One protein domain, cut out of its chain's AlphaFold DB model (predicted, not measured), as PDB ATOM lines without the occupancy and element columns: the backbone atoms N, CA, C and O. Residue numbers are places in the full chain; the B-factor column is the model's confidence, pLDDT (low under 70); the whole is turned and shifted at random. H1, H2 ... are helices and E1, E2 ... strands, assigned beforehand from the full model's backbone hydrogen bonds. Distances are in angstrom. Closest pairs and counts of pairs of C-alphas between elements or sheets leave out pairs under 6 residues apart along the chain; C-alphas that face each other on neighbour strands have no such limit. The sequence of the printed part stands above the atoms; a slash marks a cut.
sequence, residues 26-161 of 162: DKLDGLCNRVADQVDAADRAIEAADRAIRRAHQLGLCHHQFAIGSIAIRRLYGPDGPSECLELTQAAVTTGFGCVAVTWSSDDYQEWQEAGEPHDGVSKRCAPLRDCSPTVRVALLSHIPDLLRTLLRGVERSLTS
ATOM      1  N   ASP A  26      -2.486  -3.886 -52.463       95.19
ATOM      2  CA  ASP A  26      -2.720  -2.812 -51.490       95.19
ATOM      3  C   ASP A  26      -3.278  -3.361 -50.164       95.19
ATOM      4  O   ASP A  26      -2.906  -2.932 -49.066       95.19
ATOM      5  N   LYS A  27      -4.170  -4.359 -50.241       94.62
ATOM      6  CA  LYS A  27      -4.719  -5.030 -49.055       94.62
ATOM      7  C   LYS A  27      -3.661  -5.850 -48.317       94.62
ATOM      8  O   LYS A  27      -3.684  -5.879 -47.083       94.62
ATOM      9  N   LEU A  28      -2.782  -6.536 -49.047       94.06
ATOM     10  CA  LEU A  28      -1.677  -7.296 -48.472       94.06
ATOM     11  C   LEU A  28      -0.688  -6.354 -47.783       94.06
ATOM     12  O   LEU A  28      -0.366  -6.586 -46.622       94.06
ATOM     13  N   ASP A  29      -0.314  -5.249 -48.422       95.31
ATOM     14  CA  ASP A  29       0.557  -4.226 -47.837       95.31
ATOM     15  C   ASP A  29      -0.051  -3.636 -46.558       95.31
ATOM     16  O   ASP A  29       0.609  -3.542 -45.521       95.31
ATOM     17  N   GLY A  30      -1.354  -3.335 -46.570       93.88
ATOM     18  CA  GLY A  30      -2.073  -2.884 -45.378       93.88
ATOM     19  C   GLY A  30      -2.159  -3.930 -44.255       93.88
ATOM     20  O   GLY A  30      -2.315  -3.574 -43.083       93.88
ATOM     21  N   LEU A  31      -2.086  -5.228 -44.564       93.31
ATOM     22  CA  LEU A  31      -1.968  -6.290 -43.558       93.31
ATOM     23  C   LEU A  31      -0.535  -6.387 -43.026       93.31
ATOM     24  O   LEU A  31      -0.358  -6.434 -41.811       93.31
ATOM     25  N   CYS A  32       0.464  -6.353 -43.909       89.62
ATOM     26  CA  CYS A  32       1.883  -6.376 -43.559       89.62
ATOM     27  C   CYS A  32       2.246  -5.233 -42.602       89.62
ATOM     28  O   CYS A  32       2.832  -5.486 -41.552       89.62
ATOM     29  N   ASN A  33       1.813  -4.005 -42.905       91.56
ATOM     30  CA  ASN A  33       2.060  -2.836 -42.055       91.56
ATOM     31  C   ASN A  33       1.434  -2.994 -40.661       91.56
ATOM     32  O   ASN A  33       2.090  -2.750 -39.654       91.56
ATOM     33  N   ARG A  34       0.191  -3.494 -40.579       90.44
ATOM     34  CA  ARG A  34      -0.470  -3.738 -39.285       90.44
ATOM     35  C   ARG A  34       0.234  -4.802 -38.449       90.44
ATOM     36  O   ARG A  34       0.314  -4.658 -37.233       90.44
ATOM     37  N   VAL A  35       0.715  -5.871 -39.084       86.69
ATOM     38  CA  VAL A  35       1.485  -6.912 -38.390       86.69
ATOM     39  C   VAL A  35       2.803  -6.333 -37.877       86.69
ATOM     40  O   VAL A  35       3.145  -6.577 -36.723       86.69
ATOM     41  N   ALA A  36       3.501  -5.527 -38.680       86.75
ATOM     42  CA  ALA A  36       4.729  -4.856 -38.257       86.75
ATOM     43  C   ALA A  36       4.495  -3.955 -37.029       86.75
ATOM     44  O   ALA A  36       5.177  -4.117 -36.019       86.75
ATOM     45  N   ASP A  37       3.461  -3.106 -37.054       89.25
ATOM     46  CA  ASP A  37       3.118  -2.226 -35.928       89.25
ATOM     47  C   ASP A  37       2.823  -3.005 -34.634       89.25
ATOM     48  O   ASP A  37       3.218  -2.597 -33.536       89.25
ATOM     49  N   GLN A  38       2.122  -4.139 -34.744       86.94
ATOM     50  CA  GLN A  38       1.810  -5.006 -33.604       86.94
ATOM     51  C   GLN A  38       3.059  -5.674 -33.028       86.94
ATOM     52  O   GLN A  38       3.193  -5.768 -31.806       86.94
ATOM     53  N   VAL A  39       3.971  -6.119 -33.891       84.12
ATOM     54  CA  VAL A  39       5.247  -6.713 -33.481       84.12
ATOM     55  C   VAL A  39       6.113  -5.679 -32.765       84.12
ATOM     56  O   VAL A  39       6.592  -5.955 -31.666       84.12
ATOM     57  N   ASP A  40       6.222  -4.465 -33.301       87.56
ATOM     58  CA  ASP A  40       6.967  -3.373 -32.669       87.56
ATOM     59  C   ASP A  40       6.373  -2.977 -31.308       87.56
ATOM     60  O   ASP A  40       7.090  -2.680 -30.348       87.56
ATOM     61  N   ALA A  41       5.042  -2.958 -31.196       88.56
ATOM     62  CA  ALA A  41       4.371  -2.709 -29.926       88.56
ATOM     63  C   ALA A  41       4.658  -3.818 -28.899       88.56
ATOM     64  O   ALA A  41       4.910  -3.514 -27.729       88.56
ATOM     65  N   ALA A  42       4.654  -5.081 -29.333       85.62
ATOM     66  CA  ALA A  42       4.967  -6.224 -28.484       85.62
ATOM     67  C   ALA A  42       6.427  -6.203 -28.006       85.62
ATOM     68  O   ALA A  42       6.674  -6.399 -26.816       85.62
ATOM     69  N   ASP A  43       7.379  -5.885 -28.886       85.81
ATOM     70  CA  ASP A  43       8.791  -5.744 -28.519       85.81
ATOM     71  C   ASP A  43       8.989  -4.687 -27.436       85.81
ATOM     72  O   ASP A  43       9.609  -4.954 -26.407       85.81
ATOM     73  N   ARG A  44       8.406  -3.495 -27.621       88.88
ATOM     74  CA  ARG A  44       8.492  -2.413 -26.629       88.88
ATOM     75  C   ARG A  44       7.935  -2.839 -25.270       88.88
ATOM     76  O   ARG A  44       8.498  -2.476 -24.233       88.88
ATOM     77  N   ALA A  45       6.841  -3.600 -25.264       87.56
ATOM     78  CA  ALA A  45       6.248  -4.130 -24.040       87.56
ATOM     79  C   ALA A  45       7.161  -5.168 -23.364       87.56
ATOM     80  O   ALA A  45       7.340  -5.122 -22.146       87.56
ATOM     81  N   ILE A  46       7.783  -6.053 -24.142       86.50
ATOM     82  CA  ILE A  46       8.738  -7.047 -23.639       86.50
ATOM     83  C   ILE A  46       9.974  -6.381 -23.064       86.50
ATOM     84  O   ILE A  46      10.371  -6.699 -21.950       86.50
ATOM     85  N   GLU A  47      10.541  -5.389 -23.744       88.50
ATOM     86  CA  GLU A  47      11.682  -4.660 -23.202       88.50
ATOM     87  C   GLU A  47      11.352  -3.977 -21.869       88.50
ATOM     88  O   GLU A  47      12.190  -3.915 -20.963       88.50
ATOM     89  N   ALA A  48      10.135  -3.441 -21.734       88.94
ATOM     90  CA  ALA A  48       9.668  -2.876 -20.476       88.94
ATOM     91  C   ALA A  48       9.551  -3.954 -19.387       88.94
ATOM     92  O   ALA A  48      10.022  -3.724 -18.269       88.94
ATOM     93  N   ALA A  49       9.005  -5.127 -19.719       87.12
ATOM     94  CA  ALA A  49       8.936  -6.274 -18.817       87.12
ATOM     95  C   ALA A  49      10.337  -6.751 -18.397       87.12
ATOM     96  O   ALA A  49      10.606  -6.874 -17.205       87.12
ATOM     97  N   ASP A  50      11.272  -6.904 -19.332       89.44
ATOM     98  CA  ASP A  50      12.650  -7.330 -19.066       89.44
ATOM     99  C   ASP A  50      13.395  -6.346 -18.163       89.44
ATOM    100  O   ASP A  50      14.205  -6.739 -17.320       89.44
ATOM    101  N   ARG A  51      13.163  -5.038 -18.336       88.94
ATOM    102  CA  ARG A  51      13.711  -4.016 -17.431       88.94
ATOM    103  C   ARG A  51      13.118  -4.139 -16.029       88.94
ATOM    104  O   ARG A  51      13.863  -4.017 -15.058       88.94
ATOM    105  N   ALA A  52      11.813  -4.373 -15.917       87.19
ATOM    106  CA  ALA A  52      11.144  -4.541 -14.630       87.19
ATOM    107  C   ALA A  52      11.626  -5.805 -13.899       87.19
ATOM    108  O   ALA A  52      12.010  -5.723 -12.735       87.19
ATOM    109  N   ILE A  53      11.700  -6.938 -14.602       86.88
ATOM    110  CA  ILE A  53      12.170  -8.224 -14.073       86.88
ATOM    111  C   ILE A  53      13.614  -8.113 -13.579       86.88
ATOM    112  O   ILE A  53      13.904  -8.474 -12.440       86.88
ATOM    113  N   ARG A  54      14.517  -7.549 -14.392       84.94
ATOM    114  CA  ARG A  54      15.922  -7.377 -13.994       84.94
ATOM    115  C   ARG A  54      16.078  -6.461 -12.788       84.94
ATOM    116  O   ARG A  54      16.880  -6.763 -11.912       84.94
ATOM    117  N   ARG A  55      15.306  -5.371 -12.707       85.81
ATOM    118  CA  ARG A  55      15.301  -4.504 -11.518       85.81
ATOM    119  C   ARG A  55      14.819  -5.254 -10.281       85.81
ATOM    120  O   ARG A  55      15.459  -5.148  -9.244       85.81
ATOM    121  N   ALA A  56      13.738  -6.025 -10.388       82.75
ATOM    122  CA  ALA A  56      13.243  -6.828  -9.271       82.75
ATOM    123  C   ALA A  56      14.296  -7.847  -8.798       82.75
ATOM    124  O   ALA A  56      14.537  -7.969  -7.600       82.75
ATOM    125  N   HIS A  57      14.989  -8.500  -9.734       84.56
ATOM    126  CA  HIS A  57      16.080  -9.421  -9.426       84.56
ATOM    127  C   HIS A  57      17.272  -8.724  -8.745       84.56
ATOM    128  O   HIS A  57      17.754  -9.197  -7.721       84.56
ATOM    129  N   GLN A  58      17.710  -7.568  -9.259       85.62
ATOM    130  CA  GLN A  58      18.806  -6.772  -8.679       85.62
ATOM    131  C   GLN A  58      18.501  -6.265  -7.266       85.62
ATOM    132  O   GLN A  58      19.411  -6.113  -6.459       85.62
ATOM    133  N   LEU A  59      17.228  -6.003  -6.971       84.56
ATOM    134  CA  LEU A  59      16.760  -5.608  -5.644       84.56
ATOM    135  C   LEU A  59      16.576  -6.801  -4.692       84.56
ATOM    136  O   LEU A  59      16.182  -6.598  -3.548       84.56
ATOM    137  N   GLY A  60      16.834  -8.031  -5.148       80.69
ATOM    138  CA  GLY A  60      16.656  -9.244  -4.351       80.69
ATOM    139  C   GLY A  60      15.193  -9.626  -4.115       80.69
ATOM    140  O   GLY A  60      14.925 -10.471  -3.275       80.69
ATOM    141  N   LEU A  61      14.244  -9.033  -4.851       76.12
ATOM    142  CA  LEU A  61      12.811  -9.314  -4.694       76.12
ATOM    143  C   LEU A  61      12.409 -10.664  -5.308       76.12
ATOM    144  O   LEU A  61      11.387 -11.232  -4.937       76.12
ATOM    145  N   CYS A  62      13.204 -11.164  -6.261       71.69
ATOM    146  CA  CYS A  62      12.988 -12.448  -6.921       71.69
ATOM    147  C   CYS A  62      14.328 -13.190  -7.084       71.69
ATOM    148  O   CYS A  62      15.223 -12.714  -7.794       71.69
ATOM    149  N   HIS A  63      14.460 -14.376  -6.483       74.44
ATOM    150  CA  HIS A  63      15.629 -15.252  -6.647       74.44
ATOM    151  C   HIS A  63      15.405 -16.265  -7.775       74.44
ATOM    152  O   HIS A  63      14.349 -16.875  -7.809       74.44
ATOM    153  N   HIS A  64      16.387 -16.423  -8.675       74.94
ATOM    154  CA  HIS A  64      16.476 -17.396  -9.786       74.94
ATOM    155  C   HIS A  64      15.199 -18.189 -10.115       74.94
ATOM    156  O   HIS A  64      15.138 -19.406  -9.940       74.94
ATOM    157  N   GLN A  65      14.183 -17.492 -10.626       80.50
ATOM    158  CA  GLN A  65      12.967 -18.129 -11.120       80.50
ATOM    159  C   GLN A  65      12.970 -18.150 -12.639       80.50
ATOM    160  O   GLN A  65      13.489 -17.244 -13.303       80.50
ATOM    161  N   PHE A  66      12.337 -19.174 -13.192       86.50
ATOM    162  CA  PHE A  66      12.107 -19.281 -14.618       86.50
ATOM    163  C   PHE A  66      10.738 -19.912 -14.883       86.50
ATOM    164  O   PHE A  66      10.235 -20.717 -14.100       86.50
ATOM    165  N   ALA A  67      10.140 -19.527 -16.001       89.12
ATOM    166  CA  ALA A  67       8.967 -20.157 -16.579       89.12
ATOM    167  C   ALA A  67       9.296 -20.488 -18.034       89.12
ATOM    168  O   ALA A  67       9.688 -19.599 -18.787       89.12
ATOM    169  N   ILE A  68       9.141 -21.749 -18.430       90.31
ATOM    170  CA  ILE A  68       9.369 -22.215 -19.802       90.31
ATOM    171  C   ILE A  68       8.054 -22.715 -20.401       90.31
ATOM    172  O   ILE A  68       7.263 -23.378 -19.729       90.31
ATOM    173  N   GLY A  69       7.786 -22.327 -21.645       88.19
ATOM    174  CA  GLY A  69       6.555 -22.652 -22.361       88.19
ATOM    175  C   GLY A  69       6.650 -23.936 -23.170       88.19
ATOM    176  O   GLY A  69       7.673 -24.613 -23.195       88.19
ATOM    177  N   SER A  70       5.576 -24.266 -23.884       87.50
ATOM    178  CA  SER A  70       5.569 -25.357 -24.863       87.50
ATOM    179  C   SER A  70       6.483 -25.066 -26.058       87.50
ATOM    180  O   SER A  70       6.756 -23.907 -26.373       87.50
ATOM    181  N   ILE A  71       6.900 -26.119 -26.770       89.75
ATOM    182  CA  ILE A  71       7.613 -25.987 -28.051       89.75
ATOM    183  C   ILE A  71       6.721 -25.253 -29.051       89.75
ATOM    184  O   ILE A  71       5.635 -25.729 -29.380       89.75
ATOM    185  N   ALA A  72       7.206 -24.119 -29.547       87.44
ATOM    186  CA  ALA A  72       6.518 -23.306 -30.544       87.44
ATOM    187  C   ALA A  72       7.033 -23.576 -31.963       87.44
ATOM    188  O   ALA A  72       6.306 -23.399 -32.939       87.44
ATOM    189  N   ILE A  73       8.290 -24.012 -32.089       86.31
ATOM    190  CA  ILE A  73       8.939 -24.252 -33.378       86.31
ATOM    191  C   ILE A  73       9.616 -25.616 -33.351       86.31
ATOM    192  O   ILE A  73      10.335 -25.941 -32.408       86.31
ATOM    193  N   ARG A  74       9.385 -26.396 -34.409       89.94
ATOM    194  CA  ARG A  74      10.067 -27.661 -34.693       89.94
ATOM    195  C   ARG A  74      10.610 -27.587 -36.106       89.94
ATOM    196  O   ARG A  74       9.833 -27.407 -37.044       89.94
ATOM    197  N   ARG A  75      11.923 -27.673 -36.259       84.06
ATOM    198  CA  ARG A  75      12.593 -27.638 -37.562       84.06
ATOM    199  C   ARG A  75      13.575 -28.790 -37.620       84.06
ATOM    200  O   ARG A  75      14.112 -29.176 -36.592       84.06
ATOM    201  N   LEU A  76      13.816 -29.341 -38.804       83.44
ATOM    202  CA  LEU A  76      15.069 -30.067 -38.997       83.44
ATOM    203  C   LEU A  76      16.202 -29.078 -38.736       83.44
ATOM    204  O   LEU A  76      16.018 -27.875 -38.967       83.44
ATOM    205  N   TYR A  77      17.327 -29.568 -38.225       71.81
ATOM    206  CA  TYR A  77      18.511 -28.734 -38.097       71.81
ATOM    207  C   TYR A  77      18.732 -27.924 -39.385       71.81
ATOM    208  O   TYR A  77      18.451 -28.396 -40.492       71.81
ATOM    209  N   GLY A  78      19.179 -26.673 -39.227       62.88
ATOM    210  CA  GLY A  78      19.540 -25.816 -40.356       62.88
ATOM    211  C   GLY A  78      20.554 -26.496 -41.292       62.88
ATOM    212  O   GLY A  78      21.048 -27.577 -40.981       62.88
ATOM    213  N   PRO A  79      20.910 -25.874 -42.427       57.38
ATOM    214  CA  PRO A  79      21.747 -26.497 -43.465       57.38
ATOM    215  C   PRO A  79      23.078 -27.089 -42.962       57.38
ATOM    216  O   PRO A  79      23.631 -27.963 -43.624       57.38
ATOM    217  N   ASP A  80      23.560 -26.642 -41.800       66.88
ATOM    218  CA  ASP A  80      24.820 -27.060 -41.184       66.88
ATOM    219  C   ASP A  80      24.682 -28.149 -40.100       66.88
ATOM    220  O   ASP A  80      25.688 -28.546 -39.511       66.88
ATOM    221  N   GLY A  81      23.472 -28.619 -39.779       63.22
ATOM    222  CA  GLY A  81      23.284 -29.657 -38.760       63.22
ATOM    223  C   GLY A  81      22.983 -31.050 -39.322       63.22
ATOM    224  O   GLY A  81      22.783 -31.220 -40.526       63.22
ATOM    225  N   PRO A  82      22.976 -32.081 -38.457       69.75
ATOM    226  CA  PRO A  82      22.770 -33.459 -38.882       69.75
ATOM    227  C   PRO A  82      21.384 -33.636 -39.507       69.75
ATOM    228  O   PRO A  82      20.385 -33.166 -38.960       69.75
ATOM    229  N   SER A  83      21.308 -34.371 -40.617       63.53
ATOM    230  CA  SER A  83      20.086 -34.566 -41.417       63.53
ATOM    231  C   SER A  83      18.932 -35.267 -40.687       63.53
ATOM    232  O   SER A  83      17.825 -35.328 -41.217       63.53
ATOM    233  N   GLU A  84      19.186 -35.799 -39.493       69.06
ATOM    234  CA  GLU A  84      18.255 -36.639 -38.730       69.06
ATOM    235  C   GLU A  84      17.793 -35.985 -37.418       69.06
ATOM    236  O   GLU A  84      16.885 -36.493 -36.763       69.06
ATOM    237  N   CYS A  85      18.370 -34.839 -37.042       72.31
ATOM    238  CA  CYS A  85      18.081 -34.184 -35.769       72.31
ATOM    239  C   CYS A  85      17.060 -33.047 -35.934       72.31
ATOM    240  O   CYS A  85      17.051 -32.315 -36.931       72.31
ATOM    241  N   LEU A  86      16.220 -32.862 -34.913       86.44
ATOM    242  CA  LEU A  86      15.281 -31.743 -34.827       86.44
ATOM    243  C   LEU A  86      15.842 -30.636 -33.928       86.44
ATOM    244  O   LEU A  86      16.334 -30.908 -32.838       86.44
ATOM    245  N   GLU A  87      15.699 -29.392 -34.371       88.81
ATOM    246  CA  GLU A  87      15.831 -28.196 -33.552       88.81
ATOM    247  C   GLU A  87      14.453 -27.803 -32.997       88.81
ATOM    248  O   GLU A  87      13.461 -27.679 -33.733       88.81
ATOM    249  N   LEU A  88      14.389 -27.608 -31.683       91.81
ATOM    250  CA  LEU A  88      13.182 -27.237 -30.950       91.81
ATOM    251  C   LEU A  88      13.377 -25.857 -30.331       91.81
ATOM    252  O   LEU A  88      14.370 -25.629 -29.645       91.81
ATOM    253  N   THR A  89      12.417 -24.950 -30.518       93.19
ATOM    254  CA  THR A  89      12.457 -23.619 -29.890       93.19
ATOM    255  C   THR A  89      11.256 -23.400 -28.980       93.19
ATOM    256  O   THR A  89      10.102 -23.607 -29.376       93.19
ATOM    257  N   GLN A  90      11.535 -22.940 -27.761       94.12
ATOM    258  CA  GLN A  90      10.556 -22.588 -26.735       94.12
ATOM    259  C   GLN A  90      10.715 -21.131 -26.314       94.12
ATOM    260  O   GLN A  90      11.812 -20.578 -26.330       94.12
ATOM    261  N   ALA A  91       9.611 -20.522 -25.889       93.94
ATOM    262  CA  ALA A  91       9.656 -19.271 -25.153       93.94
ATOM    263  C   ALA A  91       9.942 -19.570 -23.679       93.94
ATOM    264  O   ALA A  91       9.371 -20.505 -23.113       93.94
ATOM    265  N   ALA A  92      10.772 -18.754 -23.041       92.88
ATOM    266  CA  ALA A  92      10.932 -18.758 -21.597       92.88
ATOM    267  C   ALA A  92      11.010 -17.329 -21.057       92.88
ATOM    268  O   ALA A  92      11.320 -16.379 -21.775       92.88
ATOM    269  N   VAL A  93      10.728 -17.176 -19.769       91.81
ATOM    270  CA  VAL A  93      10.973 -15.946 -19.021       91.81
ATOM    271  C   VAL A  93      11.787 -16.308 -17.793       91.81
ATOM    272  O   VAL A  93      11.411 -17.200 -17.037       91.81
ATOM    273  N   THR A  94      12.904 -15.621 -17.592       88.25
ATOM    274  CA  THR A  94      13.807 -15.837 -16.456       88.25
ATOM    275  C   THR A  94      14.008 -14.534 -15.694       88.25
ATOM    276  O   THR A  94      13.995 -13.455 -16.287       88.25
ATOM    277  N   THR A  95      14.257 -14.607 -14.388       85.31
ATOM    278  CA  THR A  95      14.562 -13.402 -13.597       85.31
ATOM    279  C   THR A  95      15.907 -12.769 -13.966       85.31
ATOM    280  O   THR A  95      16.081 -11.563 -13.797       85.31
ATOM    281  N   GLY A  96      16.849 -13.560 -14.491       80.38
ATOM    282  CA  GLY A  96      18.177 -13.085 -14.893       80.38
ATOM    283  C   GLY A  96      18.204 -12.400 -16.263       80.38
ATOM    284  O   GLY A  96      18.832 -11.353 -16.422       80.38
ATOM    285  N   PHE A  97      17.498 -12.962 -17.245       82.88
ATOM    286  CA  PHE A  97      17.585 -12.534 -18.645       82.88
ATOM    287  C   PHE A  97      16.309 -11.873 -19.177       82.88
ATOM    288  O   PHE A  97      16.370 -11.218 -20.214       82.88
ATOM    289  N   GLY A  98      15.177 -11.989 -18.475       89.50
ATOM    290  CA  GLY A  98      13.873 -11.571 -18.990       89.50
ATOM    291  C   GLY A  98      13.297 -12.600 -19.963       89.50
ATOM    292  O   GLY A  98      13.447 -13.806 -19.749       89.50
ATOM    293  N   CYS A  99      12.623 -12.128 -21.007       91.94
ATOM    294  CA  CYS A  99      12.000 -12.942 -22.043       91.94
ATOM    295  C   CYS A  99      13.046 -13.431 -23.057       91.94
ATOM    296  O   CYS A  99      13.741 -12.647 -23.709       91.94
ATOM    297  N   VAL A 100      13.137 -14.747 -23.223       92.94
ATOM    298  CA  VAL A 100      14.170 -15.416 -24.018       92.94
ATOM    299  C   VAL A 100      13.567 -16.514 -24.894       92.94
ATOM    300  O   VAL A 100      12.511 -17.073 -24.591       92.94
ATOM    301  N   ALA A 101      14.252 -16.829 -25.987       94.50
ATOM    302  CA  ALA A 101      14.097 -18.080 -26.709       94.50
ATOM    303  C   ALA A 101      15.078 -19.108 -26.143       94.50
ATOM    304  O   ALA A 101      16.225 -18.774 -25.845       94.50
ATOM    305  N   VAL A 102      14.636 -20.354 -26.025       93.88
ATOM    306  CA  VAL A 102      15.478 -21.487 -25.643       93.88
ATOM    307  C   VAL A 102      15.477 -22.475 -26.795       93.88
ATOM    308  O   VAL A 102      14.402 -22.896 -27.234       93.88
ATOM    309  N   THR A 103      16.667 -22.814 -27.283       92.25
ATOM    310  CA  THR A 103      16.845 -23.721 -28.419       92.25
ATOM    311  C   THR A 103      17.502 -25.021 -27.977       92.25
ATOM    312  O   THR A 103      18.486 -25.011 -27.236       92.25
ATOM    313  N   TRP A 104      16.968 -26.134 -28.469       90.38
ATOM    314  CA  TRP A 104      17.410 -27.482 -28.136       90.38
ATOM    315  C   TRP A 104      17.629 -28.316 -29.392       90.38
ATOM    316  O   TRP A 104      16.892 -28.159 -30.369       90.38
ATOM    317  N   SER A 105      18.568 -29.258 -29.322       88.94
ATOM    318  CA  SER A 105      18.475 -30.474 -30.130       88.94
ATOM    319  C   SER A 105      17.364 -31.379 -29.569       88.94
ATOM    320  O   SER A 105      16.939 -31.215 -28.421       88.94
ATOM    321  N   SER A 106      16.876 -32.340 -30.358       87.62
ATOM    322  CA  SER A 106      15.936 -33.365 -29.876       87.62
ATOM    323  C   SER A 106      16.475 -34.117 -28.661       87.62
ATOM    324  O   SER A 106      15.733 -34.342 -27.707       87.62
ATOM    325  N   ASP A 107      17.760 -34.453 -28.702       87.81
ATOM    326  CA  ASP A 107      18.421 -35.297 -27.713       87.81
ATOM    327  C   ASP A 107      18.643 -34.498 -26.423       87.81
ATOM    328  O   ASP A 107      18.219 -34.929 -25.355       87.81
ATOM    329  N   ASP A 108      19.145 -33.260 -26.543       88.12
ATOM    330  CA  ASP A 108      19.312 -32.327 -25.421       88.12
ATOM    331  C   ASP A 108      17.977 -32.075 -24.706       88.12
ATOM    332  O   ASP A 108      17.922 -31.951 -23.483       88.12
ATOM    333  N   TYR A 109      16.888 -31.955 -25.472       88.56
ATOM    334  CA  TYR A 109      15.559 -31.723 -24.918       88.56
ATOM    335  C   TYR A 109      15.021 -32.947 -24.174       88.56
ATOM    336  O   TYR A 109      14.371 -32.795 -23.136       88.56
ATOM    337  N   GLN A 110      15.270 -34.149 -24.697       88.44
ATOM    338  CA  GLN A 110      14.870 -35.388 -24.042       88.44
ATOM    339  C   GLN A 110      15.662 -35.599 -22.748       88.44
ATOM    340  O   GLN A 110      15.054 -35.802 -21.698       88.44
ATOM    341  N   GLU A 111      16.986 -35.457 -22.797       87.75
ATOM    342  CA  GLU A 111      17.845 -35.534 -21.612       87.75
ATOM    343  C   GLU A 111      17.422 -34.515 -20.549       87.75
ATOM    344  O   GLU A 111      17.315 -34.848 -19.370       87.75
ATOM    345  N   TRP A 112      17.109 -33.281 -20.956       87.75
ATOM    346  CA  TRP A 112      16.635 -32.245 -20.040       87.75
ATOM    347  C   TRP A 112      15.308 -32.614 -19.358       87.75
ATOM    348  O   TRP A 112      15.158 -32.398 -18.152       87.75
ATOM    349  N   GLN A 113      14.355 -33.198 -20.094       86.69
ATOM    350  CA  GLN A 113      13.100 -33.671 -19.501       86.69
ATOM    351  C   GLN A 113      13.312 -34.799 -18.490       86.69
ATOM    352  O   GLN A 113      12.607 -34.851 -17.484       86.69
ATOM    353  N   GLU A 114      14.263 -35.694 -18.757       87.56
ATOM    354  CA  GLU A 114      14.565 -36.837 -17.896       87.56
ATOM    355  C   GLU A 114      15.355 -36.428 -16.643       87.56
ATOM    356  O   GLU A 114      15.099 -36.947 -15.555       87.56
ATOM    357  N   ALA A 115      16.276 -35.468 -16.770       83.56
ATOM    358  CA  ALA A 115      17.138 -35.011 -15.680       83.56
ATOM    359  C   ALA A 115      16.394 -34.195 -14.612       83.56
ATOM    360  O   ALA A 115      16.815 -34.152 -13.457       83.56
ATOM    361  N   GLY A 116      15.308 -33.510 -14.983       73.38
ATOM    362  CA  GLY A 116      14.562 -32.648 -14.064       73.38
ATOM    363  C   GLY A 116      15.358 -31.441 -13.548       73.38
ATOM    364  O   GLY A 116      14.932 -30.822 -12.573       73.38
ATOM    365  N   GLU A 117      16.490 -31.089 -14.177       65.25
ATOM    366  CA  GLU A 117      17.319 -29.934 -13.814       65.25
ATOM    367  C   GLU A 117      16.824 -28.651 -14.505       65.25
ATOM    368  O   GLU A 117      16.972 -28.477 -15.720       65.25
ATOM    369  N   PRO A 118      16.238 -27.704 -13.762       67.00
ATOM    370  CA  PRO A 118      15.362 -26.731 -14.391       67.00
ATOM    371  C   PRO A 118      16.072 -25.475 -14.924       67.00
ATOM    372  O   PRO A 118      15.656 -24.929 -15.941       67.00
ATOM    373  N   HIS A 119      17.131 -24.997 -14.261       67.25
ATOM    374  CA  HIS A 119      17.658 -23.647 -14.505       67.25
ATOM    375  C   HIS A 119      18.995 -23.629 -15.267       67.25
ATOM    376  O   HIS A 119      19.136 -22.895 -16.249       67.25
ATOM    377  N   ASP A 120      19.977 -24.436 -14.863       73.81
ATOM    378  CA  ASP A 120      21.335 -24.349 -15.417       73.81
ATOM    379  C   ASP A 120      21.412 -24.826 -16.871       73.81
ATOM    380  O   ASP A 120      22.058 -24.172 -17.696       73.81
ATOM    381  N   GLY A 121      20.682 -25.893 -17.213       76.94
ATOM    382  CA  GLY A 121      20.564 -26.385 -18.590       76.94
ATOM    383  C   GLY A 121      19.886 -25.383 -19.529       76.94
ATOM    384  O   GLY A 121      20.335 -25.187 -20.657       76.94
ATOM    385  N   VAL A 122      18.857 -24.686 -19.038       80.25
ATOM    386  CA  VAL A 122      18.119 -23.670 -19.802       80.25
ATOM    387  C   VAL A 122      18.970 -22.417 -20.005       80.25
ATOM    388  O   VAL A 122      19.072 -21.916 -21.121       80.25
ATOM    389  N   SER A 123      19.632 -21.932 -18.949       81.69
ATOM    390  CA  SER A 123      20.368 -20.659 -18.966       81.69
ATOM    391  C   SER A 123      21.440 -20.574 -20.059       81.69
ATOM    392  O   SER A 123      21.593 -19.531 -20.692       81.69
ATOM    393  N   LYS A 124      22.135 -21.684 -20.336       85.69
ATOM    394  CA  LYS A 124      23.188 -21.777 -21.362       85.69
ATOM    395  C   LYS A 124      22.648 -21.731 -22.795       85.69
ATOM    396  O   LYS A 124      23.424 -21.554 -23.728       85.69
ATOM    397  N   ARG A 125      21.339 -21.914 -22.966       89.12
ATOM    398  CA  ARG A 125      20.644 -22.029 -24.258       89.12
ATOM    399  C   ARG A 125      19.722 -20.846 -24.537       89.12
ATOM    400  O   ARG A 125      19.054 -20.816 -25.568       89.12
ATOM    401  N   CYS A 126      19.678 -19.885 -23.618       90.56
ATOM    402  CA  CYS A 126      18.867 -18.688 -23.730       90.56
ATOM    403  C   CYS A 126      19.471 -17.699 -24.731       90.56
ATOM    404  O   CYS A 126      20.595 -17.228 -24.556       90.56
ATOM    405  N   ALA A 127      18.670 -17.293 -25.709       91.69
ATOM    406  CA  ALA A 127      18.900 -16.103 -26.516       91.69
ATOM    407  C   ALA A 127      17.820 -15.061 -26.181       91.69
ATOM    408  O   ALA A 127      16.635 -15.406 -26.183       91.69
ATOM    409  N   PRO A 128      18.162 -13.793 -25.889       89.69
ATOM    410  CA  PRO A 128      17.160 -12.739 -25.745       89.69
ATOM    411  C   PRO A 128      16.256 -12.676 -26.976       89.69
ATOM    412  O   PRO A 128      16.748 -12.739 -28.101       89.69
ATOM    413  N   LEU A 129      14.940 -12.512 -26.788       89.12
ATOM    414  CA  LEU A 129      14.001 -12.532 -27.921       89.12
ATOM    415  C   LEU A 129      14.358 -11.508 -28.999       89.12
ATOM    416  O   LEU A 129      14.249 -11.809 -30.182       89.12
ATOM    417  N   ARG A 130      14.828 -10.323 -28.605       84.12
ATOM    418  CA  ARG A 130      15.269  -9.264 -29.528       84.12
ATOM    419  C   ARG A 130      16.403  -9.687 -30.474       84.12
ATOM    420  O   ARG A 130      16.519  -9.114 -31.550       84.12
ATOM    421  N   ASP A 131      17.203 -10.678 -30.078       89.44
ATOM    422  CA  ASP A 131      18.340 -11.182 -30.853       89.44
ATOM    423  C   ASP A 131      17.909 -12.323 -31.798       89.44
ATOM    424  O   ASP A 131      18.685 -12.787 -32.634       89.44
ATOM    425  N   CYS A 132      16.658 -12.788 -31.698       88.62
ATOM    426  CA  CYS A 132      16.098 -13.807 -32.578       88.62
ATOM    427  C   CYS A 132      15.589 -13.218 -33.902       88.62
ATOM    428  O   CYS A 132      15.175 -12.061 -33.993       88.62
ATOM    429  N   SER A 133      15.522 -14.066 -34.935       88.12
ATOM    430  CA  SER A 133      14.893 -13.692 -36.209       88.12
ATOM    431  C   SER A 133      13.417 -13.280 -36.024       88.12
ATOM    432  O   SER A 133      12.745 -13.822 -35.137       88.12
ATOM    433  N   PRO A 134      12.864 -12.402 -36.884       85.12
ATOM    434  CA  PRO A 134      11.468 -11.965 -36.785       85.12
ATOM    435  C   PRO A 134      10.463 -13.121 -36.751       85.12
ATOM    436  O   PRO A 134       9.541 -13.113 -35.944       85.12
ATOM    437  N   THR A 135      10.673 -14.163 -37.563       84.94
ATOM    438  CA  THR A 135       9.799 -15.346 -37.593       84.94
ATOM    439  C   THR A 135       9.785 -16.083 -36.258       84.94
ATOM    440  O   THR A 135       8.726 -16.499 -35.795       84.94
ATOM    441  N   VAL A 136      10.957 -16.246 -35.635       87.62
ATOM    442  CA  VAL A 136      11.056 -16.879 -34.315       87.62
ATOM    443  C   VAL A 136      10.369 -16.002 -33.279       87.62
ATOM    444  O   VAL A 136       9.517 -16.488 -32.547       87.62
ATOM    445  N   ARG A 137      10.668 -14.700 -33.269       87.25
ATOM    446  CA  ARG A 137      10.044 -13.744 -32.352       87.25
ATOM    447  C   ARG A 137       8.527 -13.815 -32.419       87.25
ATOM    448  O   ARG A 137       7.908 -14.112 -31.407       87.25
ATOM    449  N   VAL A 138       7.936 -13.635 -33.600       86.31
ATOM    450  CA  VAL A 138       6.477 -13.674 -33.799       86.31
ATOM    451  C   VAL A 138       5.864 -14.972 -33.276       86.31
ATOM    452  O   VAL A 138       4.857 -14.921 -32.575       86.31
ATOM    453  N   ALA A 139       6.485 -16.119 -33.561       88.12
ATOM    454  CA  ALA A 139       5.999 -17.413 -33.082       88.12
ATOM    455  C   ALA A 139       6.060 -17.544 -31.550       88.12
ATOM    456  O   ALA A 139       5.202 -18.184 -30.951       88.12
ATOM    457  N   LEU A 140       7.062 -16.942 -30.905       90.50
ATOM    458  CA  LEU A 140       7.240 -17.009 -29.454       90.50
ATOM    459  C   LEU A 140       6.418 -15.959 -28.693       90.50
ATOM    460  O   LEU A 140       5.992 -16.224 -27.568       90.50
ATOM    461  N   LEU A 141       6.163 -14.791 -29.296       86.94
ATOM    462  CA  LEU A 141       5.467 -13.655 -28.678       86.94
ATOM    463  C   LEU A 141       4.102 -14.037 -28.088       86.94
ATOM    464  O   LEU A 141       3.747 -13.558 -27.012       86.94
ATOM    465  N   SER A 142       3.360 -14.931 -28.747       85.50
ATOM    466  CA  SER A 142       2.041 -15.383 -28.283       85.50
ATOM    467  C   SER A 142       2.074 -16.107 -26.935       85.50
ATOM    468  O   SER A 142       1.052 -16.163 -26.257       85.50
ATOM    469  N   HIS A 143       3.227 -16.639 -26.525       89.75
ATOM    470  CA  HIS A 143       3.382 -17.396 -25.280       89.75
ATOM    471  C   HIS A 143       3.833 -16.530 -24.094       89.75
ATOM    472  O   HIS A 143       3.641 -16.907 -22.936       89.75
ATOM    473  N   ILE A 144       4.420 -15.360 -24.356       89.69
ATOM    474  CA  ILE A 144       5.052 -14.522 -23.328       89.69
ATOM    475  C   ILE A 144       4.082 -14.040 -22.237       89.69
ATOM    476  O   ILE A 144       4.453 -14.122 -21.064       89.69
ATOM    477  N   PRO A 145       2.843 -13.602 -22.537       89.12
ATOM    478  CA  PRO A 145       1.921 -13.152 -21.494       89.12
ATOM    479  C   PRO A 145       1.622 -14.220 -20.431       89.12
ATOM    480  O   PRO A 145       1.570 -13.907 -19.241       89.12
ATOM    481  N   ASP A 146       1.454 -15.480 -20.835       91.06
ATOM    482  CA  ASP A 146       1.180 -16.577 -19.901       91.06
ATOM    483  C   ASP A 146       2.413 -16.965 -19.087       91.06
ATOM    484  O   ASP A 146       2.304 -17.262 -17.892       91.06
ATOM    485  N   LEU A 147       3.597 -16.895 -19.693       91.88
ATOM    486  CA  LEU A 147       4.854 -17.145 -18.994       91.88
ATOM    487  C   LEU A 147       5.150 -16.069 -17.952       91.88
ATOM    488  O   LEU A 147       5.522 -16.406 -16.831       91.88
ATOM    489  N   LEU A 148       4.897 -14.797 -18.266       88.38
ATOM    490  CA  LEU A 148       5.010 -13.702 -17.301       88.38
ATOM    491  C   LEU A 148       4.074 -13.910 -16.106       88.38
ATOM    492  O   LEU A 148       4.501 -13.783 -14.961       88.38
ATOM    493  N   ARG A 149       2.812 -14.293 -16.346       89.56
ATOM    494  CA  ARG A 149       1.864 -14.626 -15.265       89.56
ATOM    495  C   ARG A 149       2.342 -15.810 -14.429       89.56
ATOM    496  O   ARG A 149       2.180 -15.802 -13.212       89.56
ATOM    497  N   THR A 150       2.903 -16.827 -15.076       89.38
ATOM    498  CA  THR A 150       3.429 -18.020 -14.402       89.38
ATOM    499  C   THR A 150       4.610 -17.665 -13.507       89.38
ATOM    500  O   THR A 150       4.623 -18.068 -12.346       89.38
ATOM    501  N   LEU A 151       5.539 -16.845 -14.006       86.94
ATOM    502  CA  LEU A 151       6.669 -16.340 -13.233       86.94
ATOM    503  C   LEU A 151       6.191 -15.527 -12.025       86.94
ATOM    504  O   LEU A 151       6.596 -15.810 -10.907       86.94
ATOM    505  N   LEU A 152       5.279 -14.568 -12.224       83.50
ATOM    506  CA  LEU A 152       4.760 -13.724 -11.139       83.50
ATOM    507  C   LEU A 152       4.077 -14.542 -10.035       83.50
ATOM    508  O   LEU A 152       4.355 -14.326  -8.860       83.50
ATOM    509  N   ARG A 153       3.258 -15.537 -10.397       85.19
ATOM    510  CA  ARG A 153       2.669 -16.471  -9.421       85.19
ATOM    511  C   ARG A 153       3.733 -17.280  -8.679       85.19
ATOM    512  O   ARG A 153       3.537 -17.621  -7.516       85.19
ATOM    513  N   GLY A 154       4.829 -17.626  -9.353       81.31
ATOM    514  CA  GLY A 154       5.990 -18.261  -8.735       81.31
ATOM    515  C   GLY A 154       6.630 -17.365  -7.676       81.31
ATOM    516  O   GLY A 154       6.887 -17.827  -6.567       81.31
ATOM    517  N   VAL A 155       6.823 -16.079  -7.986       77.25
ATOM    518  CA  VAL A 155       7.382 -15.082  -7.056       77.25
ATOM    519  C   VAL A 155       6.474 -14.920  -5.838       77.25
ATOM    520  O   VAL A 155       6.943 -15.022  -4.708       77.25
ATOM    521  N   GLU A 156       5.170 -14.728  -6.054       80.88
ATOM    522  CA  GLU A 156       4.182 -14.559  -4.980       80.88
ATOM    523  C   GLU A 156       4.184 -15.741  -4.003       80.88
ATOM    524  O   GLU A 156       4.200 -15.544  -2.791       80.88
ATOM    525  N   ARG A 157       4.227 -16.980  -4.513       80.38
ATOM    526  CA  ARG A 157       4.263 -18.177  -3.659       80.38
ATOM    527  C   ARG A 157       5.515 -18.235  -2.797       80.38
ATOM    528  O   ARG A 157       5.403 -18.557  -1.615       80.38
ATOM    529  N   SER A 158       6.676 -17.918  -3.372       73.88
ATOM    530  CA  SER A 158       7.943 -17.887  -2.635       73.88
ATOM    531  C   SER A 158       7.911 -16.876  -1.490       73.88
ATOM    532  O   SER A 158       8.350 -17.214  -0.402       73.88
ATOM    533  N   LEU A 159       7.308 -15.699  -1.693       71.00
ATOM    534  CA  LEU A 159       7.171 -14.671  -0.651       71.00
ATOM    535  C   LEU A 159       6.201 -15.055   0.479       71.00
ATOM    536  O   LEU A 159       6.296 -14.518   1.574       71.00
ATOM    537  N   THR A 160       5.236 -15.942   0.214       72.81
ATOM    538  CA  THR A 160       4.235 -16.384   1.211       72.81
ATOM    539  C   THR A 160       4.620 -17.652   1.971       72.81
ATOM    540  O   THR A 160       3.900 -18.050   2.884       72.81
ATOM    541  N   SER A 161       5.696 -18.323   1.553       60.19
ATOM    542  CA  SER A 161       6.166 -19.578   2.158       60.19
ATOM    543  C   SER A 161       7.305 -19.364   3.170       60.19
ATOM    544  O   SER A 161       7.806 -20.345   3.717       60.19
TER     545      SER A 161
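Overview. This is residues 26 to 161 of the 162 residues of an uncharacterized protein of Rhodopirellula sallentina SM41 (UniProt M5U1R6). A strongly twisted sheet of four strands has the long helix H1 and the helices H4 and H5 over one face and H2 over the other; residues 26 to 34 of H1 stick out from the body. The printed part has 136 residues, with five named helices and four named strands in the order H1 E1 E2 E3 H2 H3 E4 H4 H5. The sheet runs E1 - E2 - E3 - E4, all antiparallel; the class is mixed, helices and strands. The whole is compact, with a radius of gyration of the C-alphas of 16.4 A, and spans 55 by 38 by 19 A.

Along the chain. H1, residues 26 to 58, runs 48.1 A from C-alpha 26 at (-2.720, -2.812, -51.490). E1, residues 66 to 76, measures 26.8 A and bends by 60 degrees at residue 70. E2, residues 86 to 94, measures 24.3 A, and E3, residues 98 to 105, 22.4 A. H2 is residues 106 to 115, H3 120 to 123, E4 126 to 128 and H4 134 to 141. H5, residues 144 to 160, runs 24.6 A to C-alpha 160 at (4.235, -16.384, 1.211).

Arrangement. E1, E2 and E3 form a meander, each strand the antiparallel neighbour of the one before; N 69 and O 91 are 2.8 A apart, N 90 and O 102 2.9 A. E4 is the antiparallel neighbour of E3, with N 101 of E3 and O 127 of E4 within hydrogen-bond range at 2.8 A. H5 is on the sheet at a height of 7.6 A, its closest C-alphas to E1 being Leu 151 and Ala 67, 5.6 A. On the same face are H4, slantwise to E2 at 53 degrees on the local plane, and H1, with C-alphas Asp 50 and Gly 98 of E3 4.4 A apart. H2 is on the opposite face; H3 only grazes the sheet. Every O i to N i+4 pair is within hydrogen-bond range in H2, H4 and H5, and 28 of 29 in H1; H3 is too short for one.

Size, cuts and confidence. The farthest C-alphas, Asp 26 and Ser 161, are 56.9 A apart. The printed part has no cut and no long link. Confidence is under 70 at residues 78 to 84, 117 to 119 and 161.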